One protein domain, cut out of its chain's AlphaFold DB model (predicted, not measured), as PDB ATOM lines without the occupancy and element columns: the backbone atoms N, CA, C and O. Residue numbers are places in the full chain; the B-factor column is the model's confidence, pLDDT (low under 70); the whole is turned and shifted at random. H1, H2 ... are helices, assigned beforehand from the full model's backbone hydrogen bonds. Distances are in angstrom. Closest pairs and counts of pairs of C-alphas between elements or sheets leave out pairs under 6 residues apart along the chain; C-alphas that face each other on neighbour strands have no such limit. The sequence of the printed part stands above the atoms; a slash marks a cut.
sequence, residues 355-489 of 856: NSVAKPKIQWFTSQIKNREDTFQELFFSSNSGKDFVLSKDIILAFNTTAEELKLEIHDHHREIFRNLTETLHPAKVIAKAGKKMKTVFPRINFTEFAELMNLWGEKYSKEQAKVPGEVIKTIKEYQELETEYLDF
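This is residues 355 to 489 of the 856 residues of an uncharacterized protein of Stentor coeruleus (UniProt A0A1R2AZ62). One long helix, H6, makes the long axis; H1 and H4 pack on its first half, with the H2 and H3 hairpin nearby, and residues 471 to 489 stick out. Residues 429 to 435 stick out elsewhere. The printed part has 135 residues with six named helices, H1 to H6 in order, and no named strand: all helix. It is loose, with a radius of gyration of the C-alphas of 20.0 A, and flat, spanning 68 by 43 by 20 A.

H6, residues 447 to 485, runs 56.0 A from C-alpha (190.256, 197.903, 218.024) to (215.929, 208.844, 169.448). H4 is residues 412 to 424, H3 395 to 405, H2 373 to 381, H1 363 to 370, H5 427 to 432.

H6 touches H4 with residues 453 to 461 alone, the closest C-alphas being Phe 418 and Trp 457, 5.9 A, at a steep tilt of 50 degrees. H1 touches H6, closest C-alphas Phe 365 and Gly 458, 6.0 A. H5 touches no helix. Every O i to N i+4 pair is within hydrogen-bond range in H1 to H5, and 34 of 35 in H6.

The farthest C-alphas, Gly 386 and Asp 488, are 69.8 A apart. The printed part has no cut. Links H2 to H3 and H5 to H6 are long. Residues 355 to 367 and 426 to 441 have pLDDT under 70.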
ATOM      1  N   ASN A 355     196.244 196.671 181.168       63.84
ATOM      2  CA  ASN A 355     194.897 196.180 181.466       63.84
ATOM      3  C   ASN A 355     194.896 194.989 182.449       63.84
ATOM      4  O   ASN A 355     193.946 194.819 183.215       63.84
ATOM      5  N   SER A 356     195.969 194.186 182.487       57.22
ATOM      6  CA  SER A 356     196.129 193.057 183.420       57.22
ATOM      7  C   SER A 356     196.499 193.463 184.853       57.22
ATOM      8  O   SER A 356     196.325 192.656 185.775       57.22
ATOM      9  N   VAL A 357     196.976 194.698 185.076       56.66
ATOM     10  CA  VAL A 357     197.181 195.260 186.424       56.66
ATOM     11  C   VAL A 357     195.811 195.567 187.028       56.66
ATOM     12  O   VAL A 357     195.326 196.699 187.032       56.66
ATOM     13  N   ALA A 358     195.159 194.515 187.523       53.81
ATOM     14  CA  ALA A 358     193.839 194.588 188.123       53.81
ATOM     15  C   ALA A 358     193.806 195.677 189.203       53.81
ATOM     16  O   ALA A 358     194.603 195.641 190.145       53.81
ATOM     17  N   LYS A 359     192.854 196.619 189.083       56.44
ATOM     18  CA  LYS A 359     192.602 197.646 190.105       56.44
ATOM     19  C   LYS A 359     192.552 196.949 191.470       56.44
ATOM     20  O   LYS A 359     191.727 196.042 191.633       56.44
ATOM     21  N   PRO A 360     193.424 197.306 192.433       52.12
ATOM     22  CA  PRO A 360     193.507 196.567 193.679       52.12
ATOM     23  C   PRO A 360     192.149 196.603 194.371       52.12
ATOM     24  O   PRO A 360     191.614 197.676 194.658       52.12
ATOM     25  N   LYS A 361     191.571 195.423 194.617       55.53
ATOM     26  CA  LYS A 361     190.283 195.307 195.300       55.53
ATOM     27  C   LYS A 361     190.467 195.770 196.743       55.53
ATOM     28  O   LYS A 361     190.852 194.977 197.593       55.53
ATOM     29  N   ILE A 362     190.158 197.041 197.007       55.03
ATOM     30  CA  ILE A 362     190.172 197.684 198.338       55.03
ATOM     31  C   ILE A 362     189.430 196.818 199.371       55.03
ATOM     32  O   ILE A 362     189.880 196.649 200.504       55.03
ATOM     33  N   GLN A 363     188.345 196.174 198.931       59.22
ATOM     34  CA  GLN A 363     187.566 195.213 199.710       59.22
ATOM     35  C   GLN A 363     188.361 194.002 200.233       59.22
ATOM     36  O   GLN A 363     187.909 193.367 201.180       59.22
ATOM     37  N   TRP A 364     189.510 193.632 199.652       67.69
ATOM     38  CA  TRP A 364     190.272 192.457 200.092       67.69
ATOM     39  C   TRP A 364     190.773 192.622 201.526       67.69
ATOM     40  O   TRP A 364     190.557 191.728 202.336       67.69
ATOM     41  N   PHE A 365     191.374 193.769 201.861       67.69
ATOM     42  CA  PHE A 365     191.955 193.993 203.186       67.69
ATOM     43  C   PHE A 365     190.875 194.030 204.277       67.69
ATOM     44  O   PHE A 365     190.949 193.291 205.257       67.69
ATOM     45  N   THR A 366     189.804 194.790 204.028       65.56
ATOM     46  CA  THR A 366     188.597 194.819 204.871       65.56
ATOM     47  C   THR A 366     187.970 193.435 205.025       65.56
ATOM     48  O   THR A 366     187.551 193.084 206.123       65.56
ATOM     49  N   SER A 367     187.919 192.630 203.958       69.12
ATOM     50  CA  SER A 367     187.382 191.265 204.019       69.12
ATOM     51  C   SER A 367     188.274 190.330 204.832       69.12
ATOM     52  O   SER A 367     187.745 189.535 205.596       69.12
ATOM     53  N   GLN A 368     189.606 190.411 204.712       76.00
ATOM     54  CA  GLN A 368     190.507 189.591 205.534       76.00
ATOM     55  C   GLN A 368     190.370 189.925 207.022       76.00
ATOM     56  O   GLN A 368     190.296 189.005 207.831       76.00
ATOM     57  N   ILE A 369     190.284 191.215 207.378       75.12
ATOM     58  CA  ILE A 369     190.105 191.641 208.773       75.12
ATOM     59  C   ILE A 369     188.732 191.218 209.303       75.12
ATOM     60  O   ILE A 369     188.677 190.529 210.315       75.12
ATOM     61  N   LYS A 370     187.633 191.544 208.607       78.06
ATOM     62  CA  LYS A 370     186.270 191.188 209.053       78.06
ATOM     63  C   LYS A 370     186.043 189.676 209.154       78.06
ATOM     64  O   LYS A 370     185.364 189.217 210.061       78.06
ATOM     65  N   ASN A 371     186.633 188.882 208.258       74.44
ATOM     66  CA  ASN A 371     186.505 187.420 208.291       74.44
ATOM     67  C   ASN A 371     187.306 186.749 209.423       74.44
ATOM     68  O   ASN A 371     187.197 185.534 209.591       74.44
ATOM     69  N   ARG A 372     188.149 187.501 210.139       79.00
ATOM     70  CA  ARG A 372     189.035 187.025 211.212       79.00
ATOM     71  C   ARG A 372     189.086 188.035 212.367       79.00
ATOM     72  O   ARG A 372     190.140 188.233 212.972       79.00
ATOM     73  N   GLU A 373     187.966 188.713 212.621       85.38
ATOM     74  CA  GLU A 373     187.907 189.862 213.528       85.38
ATOM     75  C   GLU A 373     188.384 189.482 214.937       85.38
ATOM     76  O   GLU A 373     189.310 190.110 215.445       85.38
ATOM     77  N   ASP A 374     187.877 188.366 215.476       83.44
ATOM     78  CA  ASP A 374     188.293 187.769 216.753       83.44
ATOM     79  C   ASP A 374     189.818 187.567 216.848       83.44
ATOM     80  O   ASP A 374     190.446 187.945 217.837       83.44
ATOM     81  N   THR A 375     190.441 187.009 215.802       82.00
ATOM     82  CA  THR A 375     191.885 186.735 215.769       82.00
ATOM     83  C   THR A 375     192.693 188.030 215.785       82.00
ATOM     84  O   THR A 375     193.673 188.148 216.518       82.00
ATOM     85  N   PHE A 376     192.293 189.032 214.997       85.44
ATOM     86  CA  PHE A 376     192.979 190.325 214.999       85.44
ATOM     87  C   PHE A 376     192.728 191.113 216.284       85.44
ATOM     88  O   PHE A 376     193.615 191.843 216.722       85.44
ATOM     89  N   GLN A 377     191.577 190.924 216.924       89.06
ATOM     90  CA  GLN A 377     191.261 191.494 218.226       89.06
ATOM     91  C   GLN A 377     192.113 190.854 219.340       89.06
ATOM     92  O   GLN A 377     192.662 191.574 220.176       89.06
ATOM     93  N   GLU A 378     192.332 189.536 219.309       86.69
ATOM     94  CA  GLU A 378     193.277 188.842 220.198       86.69
ATOM     95  C   GLU A 378     194.722 189.328 219.979       86.69
ATOM     96  O   GLU A 378     195.406 189.697 220.938       86.69
ATOM     97  N   LEU A 379     195.178 189.422 218.723       85.12
ATOM     98  CA  LEU A 379     196.507 189.956 218.391       85.12
ATOM     99  C   LEU A 379     196.676 191.416 218.835       85.12
ATOM    100  O   LEU A 379     197.735 191.778 219.350       85.12
ATOM    101  N   PHE A 380     195.640 192.242 218.702       87.69
ATOM    102  CA  PHE A 380     195.627 193.625 219.174       87.69
ATOM    103  C   PHE A 380     195.752 193.709 220.704       87.69
ATOM    104  O   PHE A 380     196.599 194.444 221.221       87.69
ATOM    105  N   PHE A 381     194.981 192.908 221.447       87.56
ATOM    106  CA  PHE A 381     195.016 192.899 222.912       87.56
ATOM    107  C   PHE A 381     196.206 192.143 223.520       87.56
ATOM    108  O   PHE A 381     196.538 192.390 224.682       87.56
ATOM    109  N   SER A 382     196.918 191.311 222.752       84.56
ATOM    110  CA  SER A 382     198.125 190.589 223.201       84.56
ATOM    111  C   SER A 382     199.184 191.495 223.851       84.56
ATOM    112  O   SER A 382     199.903 191.076 224.759       84.56
ATOM    113  N   SER A 383     199.247 192.763 223.427       75.62
ATOM    114  CA  SER A 383     200.199 193.768 223.919       75.62
ATOM    115  C   SER A 383     199.762 194.482 225.212       75.62
ATOM    116  O   SER A 383     200.586 195.129 225.855       75.62
ATOM    117  N   ASN A 384     198.482 194.409 225.600       78.38
ATOM    118  CA  ASN A 384     197.930 195.014 226.822       78.38
ATOM    119  C   ASN A 384     196.738 194.178 227.335       78.38
ATOM    120  O   ASN A 384     195.580 194.585 227.230       78.38
ATOM    121  N   SER A 385     197.019 193.019 227.932       74.44
ATOM    122  CA  SER A 385     195.982 192.192 228.555       74.44
ATOM    123  C   SER A 385     195.221 192.969 229.644       74.44
ATOM    124  O   SER A 385     195.811 193.539 230.563       74.44
ATOM    125  N   GLY A 386     193.889 193.015 229.519       78.38
ATOM    126  CA  GLY A 386     192.995 193.697 230.464       78.38
ATOM    127  C   GLY A 386     192.697 195.176 230.178       78.38
ATOM    128  O   GLY A 386     192.276 195.881 231.095       78.38
ATOM    129  N   LYS A 387     192.918 195.676 228.952       82.56
ATOM    130  CA  LYS A 387     192.470 197.014 228.518       82.56
ATOM    131  C   LYS A 387     191.877 196.974 227.115       82.56
ATOM    132  O   LYS A 387     192.523 196.487 226.196       82.56
ATOM    133  N   ASP A 388     190.745 197.646 226.932       86.88
ATOM    134  CA  ASP A 388     190.026 197.751 225.648       86.88
ATOM    135  C   ASP A 388     190.723 198.673 224.618       86.88
ATOM    136  O   ASP A 388     190.136 199.078 223.614       86.88
ATOM    137  N   PHE A 389     191.981 199.046 224.870       86.69
ATOM    138  CA  PHE A 389     192.756 199.970 224.052       86.69
ATOM    139  C   PHE A 389     194.253 199.653 224.081       86.69
ATOM    140  O   PHE A 389     194.814 199.236 225.099       86.69
ATOM    141  N   VAL A 390     194.923 199.978 222.979       85.50
ATOM    142  CA  VAL A 390     196.379 199.927 222.834       85.50
ATOM    143  C   VAL A 390     196.936 201.357 222.862       85.50
ATOM    144  O   VAL A 390     196.310 202.308 222.391       85.50
ATOM    145  N   LEU A 391     198.111 201.540 223.470       84.06
ATOM    146  CA  LEU A 391     198.819 202.825 223.464       84.06
ATOM    147  C   LEU A 391     199.526 203.020 222.118       84.06
ATOM    148  O   LEU A 391     200.099 202.071 221.588       84.06
ATOM    149  N   SER A 392     199.591 204.247 221.593       77.88
ATOM    150  CA  SER A 392     200.204 204.504 220.273       77.88
ATOM    151  C   SER A 392     201.673 204.069 220.127       77.88
ATOM    152  O   SER A 392     202.131 203.835 219.015       77.88
ATOM    153  N   LYS A 393     202.419 203.896 221.226       79.31
ATOM    154  CA  LYS A 393     203.765 203.288 221.204       79.31
ATOM    155  C   LYS A 393     203.765 201.787 220.866       79.31
ATOM    156  O   LYS A 393     204.727 201.296 220.284       79.31
ATOM    157  N   ASP A 394     202.693 201.078 221.212       87.94
ATOM    158  CA  ASP A 394     202.552 199.627 221.074       87.94
ATOM    159  C   ASP A 394     201.783 199.260 219.778       87.94
ATOM    160  O   ASP A 394     201.865 198.131 219.303       87.94
ATOM    161  N   ILE A 395     201.103 200.221 219.131       89.56
ATOM    162  CA  ILE A 395     200.323 199.986 217.897       89.56
ATOM    163  C   ILE A 395     201.180 199.538 216.701       89.56
ATOM    164  O   ILE A 395     200.711 198.789 215.850       89.56
ATOM    165  N   ILE A 396     202.455 199.947 216.655       90.69
ATOM    166  CA  ILE A 396     203.421 199.487 215.644       90.69
ATOM    167  C   ILE A 396     203.703 197.984 215.811       90.69
ATOM    168  O   ILE A 396     203.938 197.293 214.821       90.69
ATOM    169  N   LEU A 397     203.675 197.459 217.042       91.44
ATOM    170  CA  LEU A 397     203.837 196.027 217.294       91.44
ATOM    171  C   LEU A 397     202.601 195.267 216.802       91.44
ATOM    172  O   LEU A 397     202.747 194.379 215.968       91.44
ATOM    173  N   ALA A 398     201.402 195.699 217.214       90.81
ATOM    174  CA  ALA A 398     200.133 195.125 216.757       90.81
ATOM    175  C   ALA A 398     200.014 195.113 215.220       90.81
ATOM    176  O   ALA A 398     199.605 194.108 214.640       90.81
ATOM    177  N   PHE A 399     200.445 196.189 214.552       93.19
ATOM    178  CA  PHE A 399     200.547 196.281 213.093       93.19
ATOM    179  C   PHE A 399     201.466 195.211 212.484       93.19
ATOM    180  O   PHE A 399     201.048 194.491 211.578       93.19
ATOM    181  N   ASN A 400     202.701 195.078 212.983       92.00
ATOM    182  CA  ASN A 400     203.650 194.092 212.456       92.00
ATOM    183  C   ASN A 400     203.135 192.658 212.655       92.00
ATOM    184  O   ASN A 400     203.151 191.878 211.709       92.00
ATOM    185  N   THR A 401     202.610 192.327 213.839       91.62
ATOM    186  CA  THR A 401     202.054 190.993 214.123       91.62
ATOM    187  C   THR A 401     200.822 190.690 213.261       91.62
ATOM    188  O   THR A 401     200.706 189.598 212.712       91.62
ATOM    189  N   THR A 402     199.941 191.676 213.055       89.38
ATOM    190  CA  THR A 402     198.794 191.579 212.130       89.38
ATOM    191  C   THR A 402     199.250 191.294 210.696       89.38
ATOM    192  O   THR A 402     198.665 190.461 210.003       89.38
ATOM    193  N   ALA A 403     200.313 191.957 210.240       89.19
ATOM    194  CA  ALA A 403     200.853 191.766 208.901       89.19
ATOM    195  C   ALA A 403     201.584 190.429 208.712       89.19
ATOM    196  O   ALA A 403     201.472 189.827 207.645       89.19
ATOM    197  N   GLU A 404     202.295 189.948 209.735       89.00
ATOM    198  CA  GLU A 404     202.924 188.622 209.751       89.00
ATOM    199  C   GLU A 404     201.868 187.506 209.674       89.00
ATOM    200  O   GLU A 404     202.017 186.585 208.869       89.00
ATOM    201  N   GLU A 405     200.756 187.631 210.407       86.00
ATOM    202  CA  GLU A 405     199.617 186.699 210.336       86.00
ATOM    203  C   GLU A 405     198.933 186.717 208.954       86.00
ATOM    204  O   GLU A 405     198.583 185.672 208.397       86.00
ATOM    205  N   LEU A 406     198.822 187.898 208.335       82.94
ATOM    206  CA  LEU A 406     198.378 188.062 206.941       82.94
ATOM    207  C   LEU A 406     199.435 187.640 205.899       82.94
ATOM    208  O   LEU A 406     199.127 187.611 204.705       82.94
ATOM    209  N   LYS A 407     200.659 187.295 206.322       85.12
ATOM    210  CA  LYS A 407     201.814 186.930 205.474       85.12
ATOM    211  C   LYS A 407     202.176 188.005 204.444       85.12
ATOM    212  O   LYS A 407     202.547 187.696 203.310       85.12
ATOM    213  N   LEU A 408     202.061 189.268 204.843       83.25
ATOM    214  CA  LEU A 408     202.403 190.432 204.027       83.25
ATOM    215  C   LEU A 408     203.889 190.771 204.169       83.25
ATOM    216  O   LEU A 408     204.418 190.858 205.277       83.25
ATOM    217  N   GLU A 409     204.562 191.013 203.046       83.31
ATOM    218  CA  GLU A 409     205.971 191.407 203.048       83.31
ATOM    219  C   GLU A 409     206.100 192.913 203.352       83.31
ATOM    220  O   GLU A 409     205.865 193.785 202.512       83.31
ATOM    221  N   ILE A 410     206.425 193.237 204.607       85.69
ATOM    222  CA  ILE A 410     206.517 194.621 205.087       85.69
ATOM    223  C   ILE A 410     207.963 195.123 205.076       85.69
ATOM    224  O   ILE A 410     208.765 194.793 205.949       85.69
ATOM    225  N   HIS A 411     208.253 196.010 204.125       87.12
ATOM    226  CA  HIS A 411     209.462 196.831 204.076       87.12
ATOM    227  C   HIS A 411     209.330 198.104 204.936       87.12
ATOM    228  O   HIS A 411     208.231 198.503 205.325       87.12
ATOM    229  N   ASP A 412     210.447 198.787 205.200       87.38
ATOM    230  CA  ASP A 412     210.482 199.945 206.107       87.38
ATOM    231  C   ASP A 412     209.596 201.119 205.662       87.38
ATOM    232  O   ASP A 412     208.960 201.752 206.503       87.38
ATOM    233  N   HIS A 413     209.469 201.377 204.356       84.06
ATOM    234  CA  HIS A 413     208.579 202.433 203.854       84.06
ATOM    235  C   HIS A 413     207.097 202.123 204.127       84.06
ATOM    236  O   HIS A 413     206.355 203.010 204.542       84.06
ATOM    237  N   HIS A 414     206.677 200.854 204.029       87.12
ATOM    238  CA  HIS A 414     205.330 200.438 204.425       87.12
ATOM    239  C   HIS A 414     205.067 200.707 205.923       87.12
ATOM    240  O   HIS A 414     203.966 201.131 206.288       87.12
ATOM    241  N   ARG A 415     206.075 200.499 206.790       90.75
ATOM    242  CA  ARG A 415     206.009 200.827 208.233       90.75
ATOM    243  C   ARG A 415     205.927 202.333 208.459       90.75
ATOM    244  O   ARG A 415     205.184 202.780 209.328       90.75
ATOM    245  N   GLU A 416     206.659 203.113 207.669       90.75
ATOM    246  CA  GLU A 416     206.647 204.576 207.726       90.75
ATOM    247  C   GLU A 416     205.299 205.159 207.279       90.75
ATOM    248  O   GLU A 416     204.812 206.118 207.871       90.75
ATOM    249  N   ILE A 417     204.620 204.554 206.303       88.75
ATOM    250  CA  ILE A 417     203.263 204.959 205.897       88.75
ATOM    251  C   ILE A 417     202.248 204.690 207.007       88.75
ATOM    252  O   ILE A 417     201.415 205.554 207.289       88.75
ATOM    253  N   PHE A 418     202.331 203.529 207.669       92.44
ATOM    254  CA  PHE A 418     201.492 203.240 208.834       92.44
ATOM    255  C   PHE A 418     201.786 204.213 209.984       92.44
ATOM    256  O   PHE A 418     200.863 204.798 210.547       92.44
ATOM    257  N   ARG A 419     203.068 204.475 210.273       90.81
ATOM    258  CA  ARG A 419     203.498 205.479 211.255       90.81
ATOM    259  C   ARG A 419     202.891 206.847 210.943       90.81
ATOM    260  O   ARG A 419     202.194 207.392 211.791       90.81
ATOM    261  N   ASN A 420     203.042 207.348 209.718       89.44
ATOM    262  CA  ASN A 420     202.459 208.619 209.285       89.44
ATOM    263  C   ASN A 420     200.926 208.655 209.438       89.44
ATOM    264  O   ASN A 420     200.395 209.655 209.915       89.44
ATOM    265  N   LEU A 421     200.209 207.570 209.116       89.62
ATOM    266  CA  LEU A 421     198.764 207.464 209.371       89.62
ATOM    267  C   LEU A 421     198.438 207.574 210.874       89.62
ATOM    268  O   LEU A 421     197.608 208.400 211.264       89.62
ATOM    269  N   THR A 422     199.129 206.814 211.731       88.56
ATOM    270  CA  THR A 422     198.933 206.886 213.194       88.56
ATOM    271  C   THR A 422     199.285 208.259 213.772       88.56
ATOM    272  O   THR A 422     198.636 208.719 214.711       88.56
ATOM    273  N   GLU A 423     200.261 208.962 213.193       85.19
ATOM    274  CA  GLU A 423     200.608 210.326 213.585       85.19
ATOM    275  C   GLU A 423     199.572 211.360 213.131       85.19
ATOM    276  O   GLU A 423     199.319 212.308 213.875       85.19
ATOM    277  N   THR A 424     198.945 211.194 211.959       82.00
ATOM    278  CA  THR A 424     197.871 212.099 211.505       82.00
ATOM    279  C   THR A 424     196.617 212.025 212.374       82.00
ATOM    280  O   THR A 424     195.952 213.041 212.553       82.00
ATOM    281  N   LEU A 425     196.339 210.868 212.983       73.94
ATOM    282  CA  LEU A 425     195.261 210.708 213.965       73.94
ATOM    283  C   LEU A 425     195.608 211.273 215.352       73.94
ATOM    284  O   LEU A 425     194.725 211.408 216.191       73.94
ATOM    285  N   HIS A 426     196.874 211.603 215.627       69.56
ATOM    286  CA  HIS A 426     197.338 211.998 216.957       69.56
ATOM    287  C   HIS A 426     197.059 213.500 217.207       69.56
ATOM    288  O   HIS A 426     197.831 214.352 216.748       69.56
ATOM    289  N   PRO A 427     196.036 213.891 218.007       59.34
ATOM    290  CA  PRO A 427     195.575 215.290 218.064       59.34
ATOM    291  C   PRO A 427     196.641 216.248 218.614       59.34
ATOM    292  O   PRO A 427     196.660 217.439 218.310       59.34
ATOM    293  N   ALA A 428     197.585 215.709 219.391       58.88
ATOM    294  CA  ALA A 428     198.722 216.434 219.938       58.88
ATOM    295  C   ALA A 428     199.581 217.150 218.876       58.88
ATOM    296  O   ALA A 428     200.074 218.232 219.179       58.88
ATOM    297  N   LYS A 429     199.743 216.636 217.641       56.59
ATOM    298  CA  LYS A 429     200.486 217.369 216.589       56.59
ATOM    299  C   LYS A 429     199.703 218.571 216.044       56.59
ATOM    300  O   LYS A 429     200.311 219.586 215.710       56.59
ATOM    301  N   VAL A 430     198.371 218.492 216.013       56.31
ATOM    302  CA  VAL A 430     197.491 219.616 215.640       56.31
ATOM    303  C   VAL A 430     197.493 220.680 216.744       56.31
ATOM    304  O   VAL A 430     197.657 221.864 216.466       56.31
ATOM    305  N   ILE A 431     197.404 220.261 218.010       55.78
ATOM    306  CA  ILE A 431     197.336 221.161 219.174       55.78
ATOM    307  C   ILE A 431     198.711 221.753 219.539       55.78
ATOM    308  O   ILE A 431     198.781 222.891 219.998       55.78
ATOM    309  N   ALA A 432     199.825 221.056 219.285       56.12
ATOM    310  CA  ALA A 432     201.171 221.594 219.518       56.12
ATOM    311  C   ALA A 432     201.489 222.816 218.636       56.12
ATOM    312  O   ALA A 432     202.207 223.713 219.080       56.12
ATOM    313  N   LYS A 433     200.895 222.915 217.434       58.09
ATOM    314  CA  LYS A 433     200.953 224.137 216.608       58.09
ATOM    315  C   LYS A 433     200.270 225.346 217.270       58.09
ATOM    316  O   LYS A 433     200.593 226.473 216.918       58.09
ATOM    317  N   ALA A 434     199.389 225.135 218.253       62.06
ATOM    318  CA  ALA A 434     198.723 226.185 219.032       62.06
ATOM    319  C   ALA A 434     199.472 226.571 220.334       62.06
ATOM    320  O   ALA A 434     198.891 227.176 221.235       62.06
ATOM    321  N   GLY A 435     200.754 226.207 220.473       66.81
ATOM    322  CA  GLY A 435     201.673 226.781 221.471       66.81
ATOM    323  C   GLY A 435     201.497 226.344 222.936       66.81
ATOM    324  O   GLY A 435     202.333 226.688 223.774       66.81
ATOM    325  N   LYS A 436     200.467 225.564 223.286       68.62
ATOM    326  CA  LYS A 436     200.277 225.062 224.660       68.62
ATOM    327  C   LYS A 436     201.112 223.805 224.928       68.62
ATOM    328  O   LYS A 436     200.884 222.754 224.333       68.62
ATOM    329  N   LYS A 437     202.026 223.890 225.904       59.75
ATOM    330  CA  LYS A 437     202.785 222.750 226.457       59.75
ATOM    331  C   LYS A 437     201.867 221.794 227.239       59.75
ATOM    332  O   LYS A 437     201.832 221.834 228.467       59.75
ATOM    333  N   MET A 438     201.125 220.929 226.551       58.12
ATOM    334  CA  MET A 438     200.474 219.787 227.201       58.12
ATOM    335  C   MET A 438     201.481 218.665 227.478       58.12
ATOM    336  O   MET A 438     202.409 218.440 226.700       58.12
ATOM    337  N   LYS A 439     201.273 217.923 228.575       65.06
ATOM    338  CA  LYS A 439     201.926 216.619 228.774       65.06
ATOM    339  C   LYS A 439     201.549 215.713 227.598       65.06
ATOM    340  O   LYS A 439     200.392 215.709 227.182       65.06
ATOM    341  N   THR A 440     202.502 214.943 227.078       59.00
ATOM    342  CA  THR A 440     202.289 214.010 225.962       59.00
ATOM    343  C   THR A 440     201.377 212.860 226.382       59.00
ATOM    344  O   THR A 440     201.837 211.809 226.825       59.00
ATOM    345  N   VAL A 441     200.068 213.070 226.260       67.75
ATOM    346  CA  VAL A 441     199.070 212.007 226.353       67.75
ATOM    347  C   VAL A 441     199.102 211.244 225.033       67.75
ATOM    348  O   VAL A 441     198.695 211.766 223.995       67.75
ATOM    349  N   PHE A 442     199.620 210.018 225.068       70.31
ATOM    350  CA  PHE A 442     199.474 209.083 223.957       70.31
ATOM    351  C   PHE A 442     197.985 208.730 223.808       70.31
ATOM    352  O   PHE A 442     197.357 208.397 224.822       70.31
ATOM    353  N   PRO A 443     197.396 208.812 222.599       78.06
ATOM    354  CA  PRO A 443     196.017 208.426 222.383       78.06
ATOM    355  C   PRO A 443     195.867 206.943 222.700       78.06
ATOM    356  O   PRO A 443     196.754 206.121 222.436       78.06
ATOM    357  N   ARG A 444     194.728 206.636 223.308       86.12
ATOM    358  CA  ARG A 444     194.236 205.280 223.481       86.12
ATOM    359  C   ARG A 444     193.501 204.956 222.197       86.12
ATOM    360  O   ARG A 444     192.532 205.644 221.906       86.12
ATOM    361  N   ILE A 445     194.004 203.988 221.445       88.69
ATOM    362  CA  ILE A 445     193.378 203.558 220.199       88.69
ATOM    363  C   ILE A 445     192.620 202.270 220.508       88.69
ATOM    364  O   ILE A 445     193.184 201.371 221.141       88.69
ATOM    365  N   ASN A 446     191.345 202.203 220.141       91.62
ATOM    366  CA  ASN A 446     190.523 201.000 220.284       91.62
ATOM    367  C   ASN A 446     190.671 200.079 219.056       91.62
ATOM    368  O   ASN A 446     191.315 200.434 218.065       91.62
ATOM    369  N   PHE A 447     190.111 198.869 219.118       88.94
ATOM    370  CA  PHE A 447     190.256 197.903 218.024       88.94
ATOM    371  C   PHE A 447     189.578 198.362 216.717       88.94
ATOM    372  O   PHE A 447     190.114 198.133 215.637       88.94
ATOM    373  N   THR A 448     188.444 199.062 216.800       89.00
ATOM    374  CA  THR A 448     187.705 199.580 215.638       89.00
ATOM    375  C   THR A 448     188.521 200.642 214.893       89.00
ATOM    376  O   THR A 448     188.726 200.533 213.685       89.00
ATOM    377  N   GLU A 449     189.095 201.598 215.624       89.50
ATOM    378  CA  GLU A 449     190.023 202.614 215.104       89.50
ATOM    379  C   GLU A 449     191.301 201.981 214.520       89.50
ATOM    380  O   GLU A 449     191.830 202.445 213.509       89.50
ATOM    381  N   PHE A 450     191.802 200.894 215.124       90.81
ATOM    382  CA  PHE A 450     192.922 200.125 214.575       90.81
ATOM    383  C   PHE A 450     192.550 199.411 213.268       90.81
ATOM    384  O   PHE A 450     193.334 199.444 212.321       90.81
ATOM    385  N   ALA A 451     191.360 198.818 213.170       88.56
ATOM    386  CA  ALA A 451     190.878 198.197 211.939       88.56
ATOM    387  C   ALA A 451     190.712 199.235 210.813       88.56
ATOM    388  O   ALA A 451     191.137 198.988 209.684       88.56
ATOM    389  N   GLU A 452     190.179 200.424 211.106       88.38
ATOM    390  CA  GLU A 452     190.132 201.553 210.163       88.38
ATOM    391  C   GLU A 452     191.534 201.994 209.713       88.38
ATOM    392  O   GLU A 452     191.779 202.146 208.513       88.38
ATOM    393  N   LEU A 453     192.486 202.109 210.644       89.94
ATOM    394  CA  LEU A 453     193.900 202.373 210.350       89.94
ATOM    395  C   LEU A 453     194.524 201.318 209.429       89.94
ATOM    396  O   LEU A 453     195.212 201.671 208.468       89.94
ATOM    397  N   MET A 454     194.277 200.036 209.702       90.00
ATOM    398  CA  MET A 454     194.740 198.922 208.871       90.00
ATOM    399  C   MET A 454     194.133 198.973 207.466       90.00
ATOM    400  O   MET A 454     194.836 198.693 206.497       90.00
ATOM    401  N   ASN A 455     192.868 199.377 207.329       87.19
ATOM    402  CA  ASN A 455     192.209 199.542 206.031       87.19
ATOM    403  C   ASN A 455     192.798 200.721 205.239       87.19
ATOM    404  O   ASN A 455     193.182 200.547 204.082       87.19
ATOM    405  N   LEU A 456     192.959 201.893 205.867       89.00
ATOM    406  CA  LEU A 456     193.602 203.069 205.258       89.00
ATOM    407  C   LEU A 456     195.051 202.788 204.840       89.00
ATOM    408  O   LEU A 456     195.516 203.272 203.804       89.00
ATOM    409  N   TRP A 457     195.775 201.993 205.629       92.31
ATOM    410  CA  TRP A 457     197.100 201.509 205.257       92.31
ATOM    411  C   TRP A 457     197.037 200.510 204.105       92.31
ATOM    412  O   TRP A 457     197.770 200.683 203.137       92.31
ATOM    413  N   GLY A 458     196.142 199.522 204.161       86.75
ATOM    414  CA  GLY A 458     195.955 198.519 203.114       86.75
ATOM    415  C   GLY A 458     195.608 199.149 201.766       86.75
ATOM    416  O   GLY A 458     196.115 198.708 200.736       86.75
ATOM    417  N   GLU A 459     194.842 200.240 201.755       84.56
ATOM    418  CA  GLU A 459     194.619 201.060 200.562       84.56
ATOM    419  C   GLU A 459     195.893 201.722 200.034       84.56
ATOM    420  O   GLU A 459     196.156 201.653 198.834       84.56
ATOM    421  N   LYS A 460     196.673 202.390 200.895       87.19
ATOM    422  CA  LYS A 460     197.919 203.063 200.485       87.19
ATOM    423  C   LYS A 460     198.962 202.058 200.003       87.19
ATOM    424  O   LYS A 460     199.502 202.242 198.919       87.19
ATOM    425  N   TYR A 461     199.156 200.972 200.746       83.00
ATOM    426  CA  TYR A 461     199.978 199.822 200.372       83.00
ATOM    427  C   TYR A 461     199.562 199.272 199.005       83.00
ATOM    428  O   TYR A 461     200.395 199.109 198.121       83.00
ATOM    429  N   SER A 462     198.263 199.057 198.786       78.81
ATOM    430  CA  SER A 462     197.753 198.560 197.504       78.81
ATOM    431  C   SER A 462     197.967 199.551 196.357       78.81
ATOM    432  O   SER A 462     198.299 199.143 195.245       78.81
ATOM    433  N   LYS A 463     197.805 200.855 196.617       82.31
ATOM    434  CA  LYS A 463     198.094 201.928 195.652       82.31
ATOM    435  C   LYS A 463     199.592 201.982 195.317       82.31
ATOM    436  O   LYS A 463     199.924 202.182 194.157       82.31
ATOM    437  N   GLU A 464     200.492 201.760 196.273       80.12
ATOM    438  CA  GLU A 464     201.945 201.717 196.031       80.12
ATOM    439  C   GLU A 464     202.411 200.436 195.333       80.12
ATOM    440  O   GLU A 464     203.155 200.509 194.358       80.12
ATOM    441  N   GLN A 465     201.897 199.272 195.733       74.12
ATOM    442  CA  GLN A 465     202.136 198.007 195.031       74.12
ATOM    443  C   GLN A 465     201.622 198.040 193.584       74.12
ATOM    444  O   GLN A 465     202.214 197.404 192.719       74.12
ATOM    445  N   ALA A 466     200.568 198.811 193.289       75.12
ATOM    446  CA  ALA A 466     200.122 199.079 191.919       75.12
ATOM    447  C   ALA A 466     200.966 200.155 191.201       75.12
ATOM    448  O   ALA A 466     201.135 200.082 189.983       75.12
ATOM    449  N   LYS A 467     201.533 201.131 191.929       81.56
ATOM    450  CA  LYS A 467     202.462 202.124 191.363       81.56
ATOM    451  C   LYS A 467     203.756 201.494 190.876       81.56
ATOM    452  O   LYS A 467     204.186 201.872 189.802       81.56
ATOM    453  N   VAL A 468     204.363 200.547 191.597       77.50
ATOM    454  CA  VAL A 468     205.675 199.991 191.200       77.50
ATOM    455  C   VAL A 468     205.651 199.388 189.778       77.50
ATOM    456  O   VAL A 468     206.491 199.782 188.972       77.50
ATOM    457  N   PRO A 469     204.682 198.531 189.386       76.75
ATOM    458  CA  PRO A 469     204.511 198.123 187.990       76.75
ATOM    459  C   PRO A 469     204.248 199.295 187.039       76.75
ATOM    460  O   PRO A 469     204.809 199.313 185.949       76.75
ATOM    461  N   GLY A 470     203.434 200.280 187.433       79.50
ATOM    462  CA  GLY A 470     203.128 201.458 186.612       79.50
ATOM    463  C   GLY A 470     204.336 202.365 186.351       79.50
ATOM    464  O   GLY A 470     204.532 202.818 185.226       79.50
ATOM    465  N   GLU A 471     205.181 202.586 187.357       84.00
ATOM    466  CA  GLU A 471     206.439 203.330 187.258       84.00
ATOM    467  C   GLU A 471     207.457 202.552 186.422       84.00
ATOM    468  O   GLU A 471     208.052 203.133 185.522       84.00
ATOM    469  N   VAL A 472     207.580 201.230 186.603       85.19
ATOM    470  CA  VAL A 472     208.423 200.386 185.734       85.19
ATOM    471  C   VAL A 472     207.932 200.407 184.281       85.19
ATOM    472  O   VAL A 472     208.755 200.515 183.377       85.19
ATOM    473  N   ILE A 473     206.620 200.366 184.027       86.44
ATOM    474  CA  ILE A 473     206.048 200.528 182.678       86.44
ATOM    475  C   ILE A 473     206.369 201.919 182.118       86.44
ATOM    476  O   ILE A 473     206.760 202.021 180.957       86.44
ATOM    477  N   LYS A 474     206.255 202.984 182.923       88.31
ATOM    478  CA  LYS A 474     206.605 204.353 182.512       88.31
ATOM    479  C   LYS A 474     208.086 204.466 182.151       88.31
ATOM    480  O   LYS A 474     208.392 204.951 181.071       88.31
ATOM    481  N   THR A 475     208.985 203.941 182.981       90.38
ATOM    482  CA  THR A 475     210.425 203.900 182.691       90.38
ATOM    483  C   THR A 475     210.732 203.056 181.456       90.38
ATOM    484  O   THR A 475     211.577 203.442 180.660       90.38
ATOM    485  N   ILE A 476     210.038 201.935 181.227       91.56
ATOM    486  CA  ILE A 476     210.210 201.166 179.986       91.56
ATOM    487  C   ILE A 476     209.794 201.997 178.762       91.56
ATOM    488  O   ILE A 476     210.532 201.997 177.783       91.56
ATOM    489  N   LYS A 477     208.685 202.749 178.823       90.69
ATOM    490  CA  LYS A 477     208.274 203.659 177.739       90.69
ATOM    491  C   LYS A 477     209.288 204.782 177.504       90.69
ATOM    492  O   LYS A 477     209.720 204.967 176.375       90.69
ATOM    493  N   GLU A 478     209.752 205.448 178.561       92.44
ATOM    494  CA  GLU A 478     210.798 206.483 178.479       92.44
ATOM    495  C   GLU A 478     212.087 205.940 177.839       92.44
ATOM    496  O   GLU A 478     212.681 206.578 176.974       92.44
ATOM    497  N   TYR A 479     212.512 204.728 178.208       92.56
ATOM    498  CA  TYR A 479     213.680 204.089 177.598       92.56
ATOM    499  C   TYR A 479     213.420 203.623 176.152       92.56
ATOM    500  O   TYR A 479     214.361 203.598 175.366       92.56
ATOM    501  N   GLN A 480     212.186 203.276 175.771       91.31
ATOM    502  CA  GLN A 480     211.815 202.966 174.378       91.31
ATOM    503  C   GLN A 480     211.818 204.220 173.498       91.31
ATOM    504  O   GLN A 480     212.313 204.175 172.373       91.31
ATOM    505  N   GLU A 481     211.317 205.343 174.009       92.75
ATOM    506  CA  GLU A 481     211.397 206.651 173.348       92.75
ATOM    507  C   GLU A 481     212.871 207.031 173.118       92.75
ATOM    508  O   GLU A 481     213.271 207.275 171.976       92.75
ATOM    509  N   LEU A 482     213.713 206.922 174.153       92.88
ATOM    510  CA  LEU A 482     215.165 207.120 174.045       92.88
ATOM    511  C   LEU A 482     215.851 206.122 173.095       92.88
ATOM    512  O   LEU A 482     216.793 206.503 172.407       92.88
ATOM    513  N   GLU A 483     215.403 204.866 173.003       91.50
ATOM    514  CA  GLU A 483     215.918 203.904 172.009       91.50
ATOM    515  C   GLU A 483     215.583 204.345 170.573       91.50
ATOM    516  O   GLU A 483     216.390 204.144 169.661       91.50
ATOM    517  N   THR A 484     214.418 204.966 170.353       91.06
ATOM    518  CA  THR A 484     214.052 205.500 169.031       91.06
ATOM    519  C   THR A 484     214.780 206.792 168.667       91.06
ATOM    520  O   THR A 484     215.034 207.008 167.483       91.06
ATOM    521  N   GLU A 485     215.143 207.618 169.650       94.25
ATOM    522  CA  GLU A 485     215.929 208.844 169.448       94.25
ATOM    523  C   GLU A 485     217.433 208.548 169.281       94.25
ATOM    524  O   GLU A 485     218.093 209.130 168.419       94.25
ATOM    525  N   TYR A 486     217.972 207.587 170.042       92.06
ATOM    526  CA  TYR A 486     219.403 207.265 170.115       92.06
ATOM    527  C   TYR A 486     219.713 205.832 169.645       92.06
ATOM    528  O   TYR A 486     220.165 204.977 170.412       92.06
ATOM    529  N   LEU A 487     219.521 205.590 168.343       85.62
ATOM    530  CA  LEU A 487     219.686 204.289 167.667       85.62
ATOM    531  C   LEU A 487     221.015 203.550 167.950       85.62
ATOM    532  O   LEU A 487     221.040 202.315 167.936       85.62
ATOM    533  N   ASP A 488     222.100 204.285 168.221       87.81
ATOM    534  CA  ASP A 488     223.454 203.742 168.415       87.81
ATOM    535  C   ASP A 488     223.730 203.206 169.838       87.81
ATOM    536  O   ASP A 488     224.727 202.510 170.064       87.81
ATOM    537  N   PHE A 489     222.862 203.475 170.821       89.62
ATOM    538  CA  PHE A 489     223.085 203.046 172.208       89.62
ATOM    539  C   PHE A 489     222.693 201.575 172.443       89.62
ATOM    540  O   PHE A 489     221.602 201.240 172.904       89.62
TER     541      PHE A 489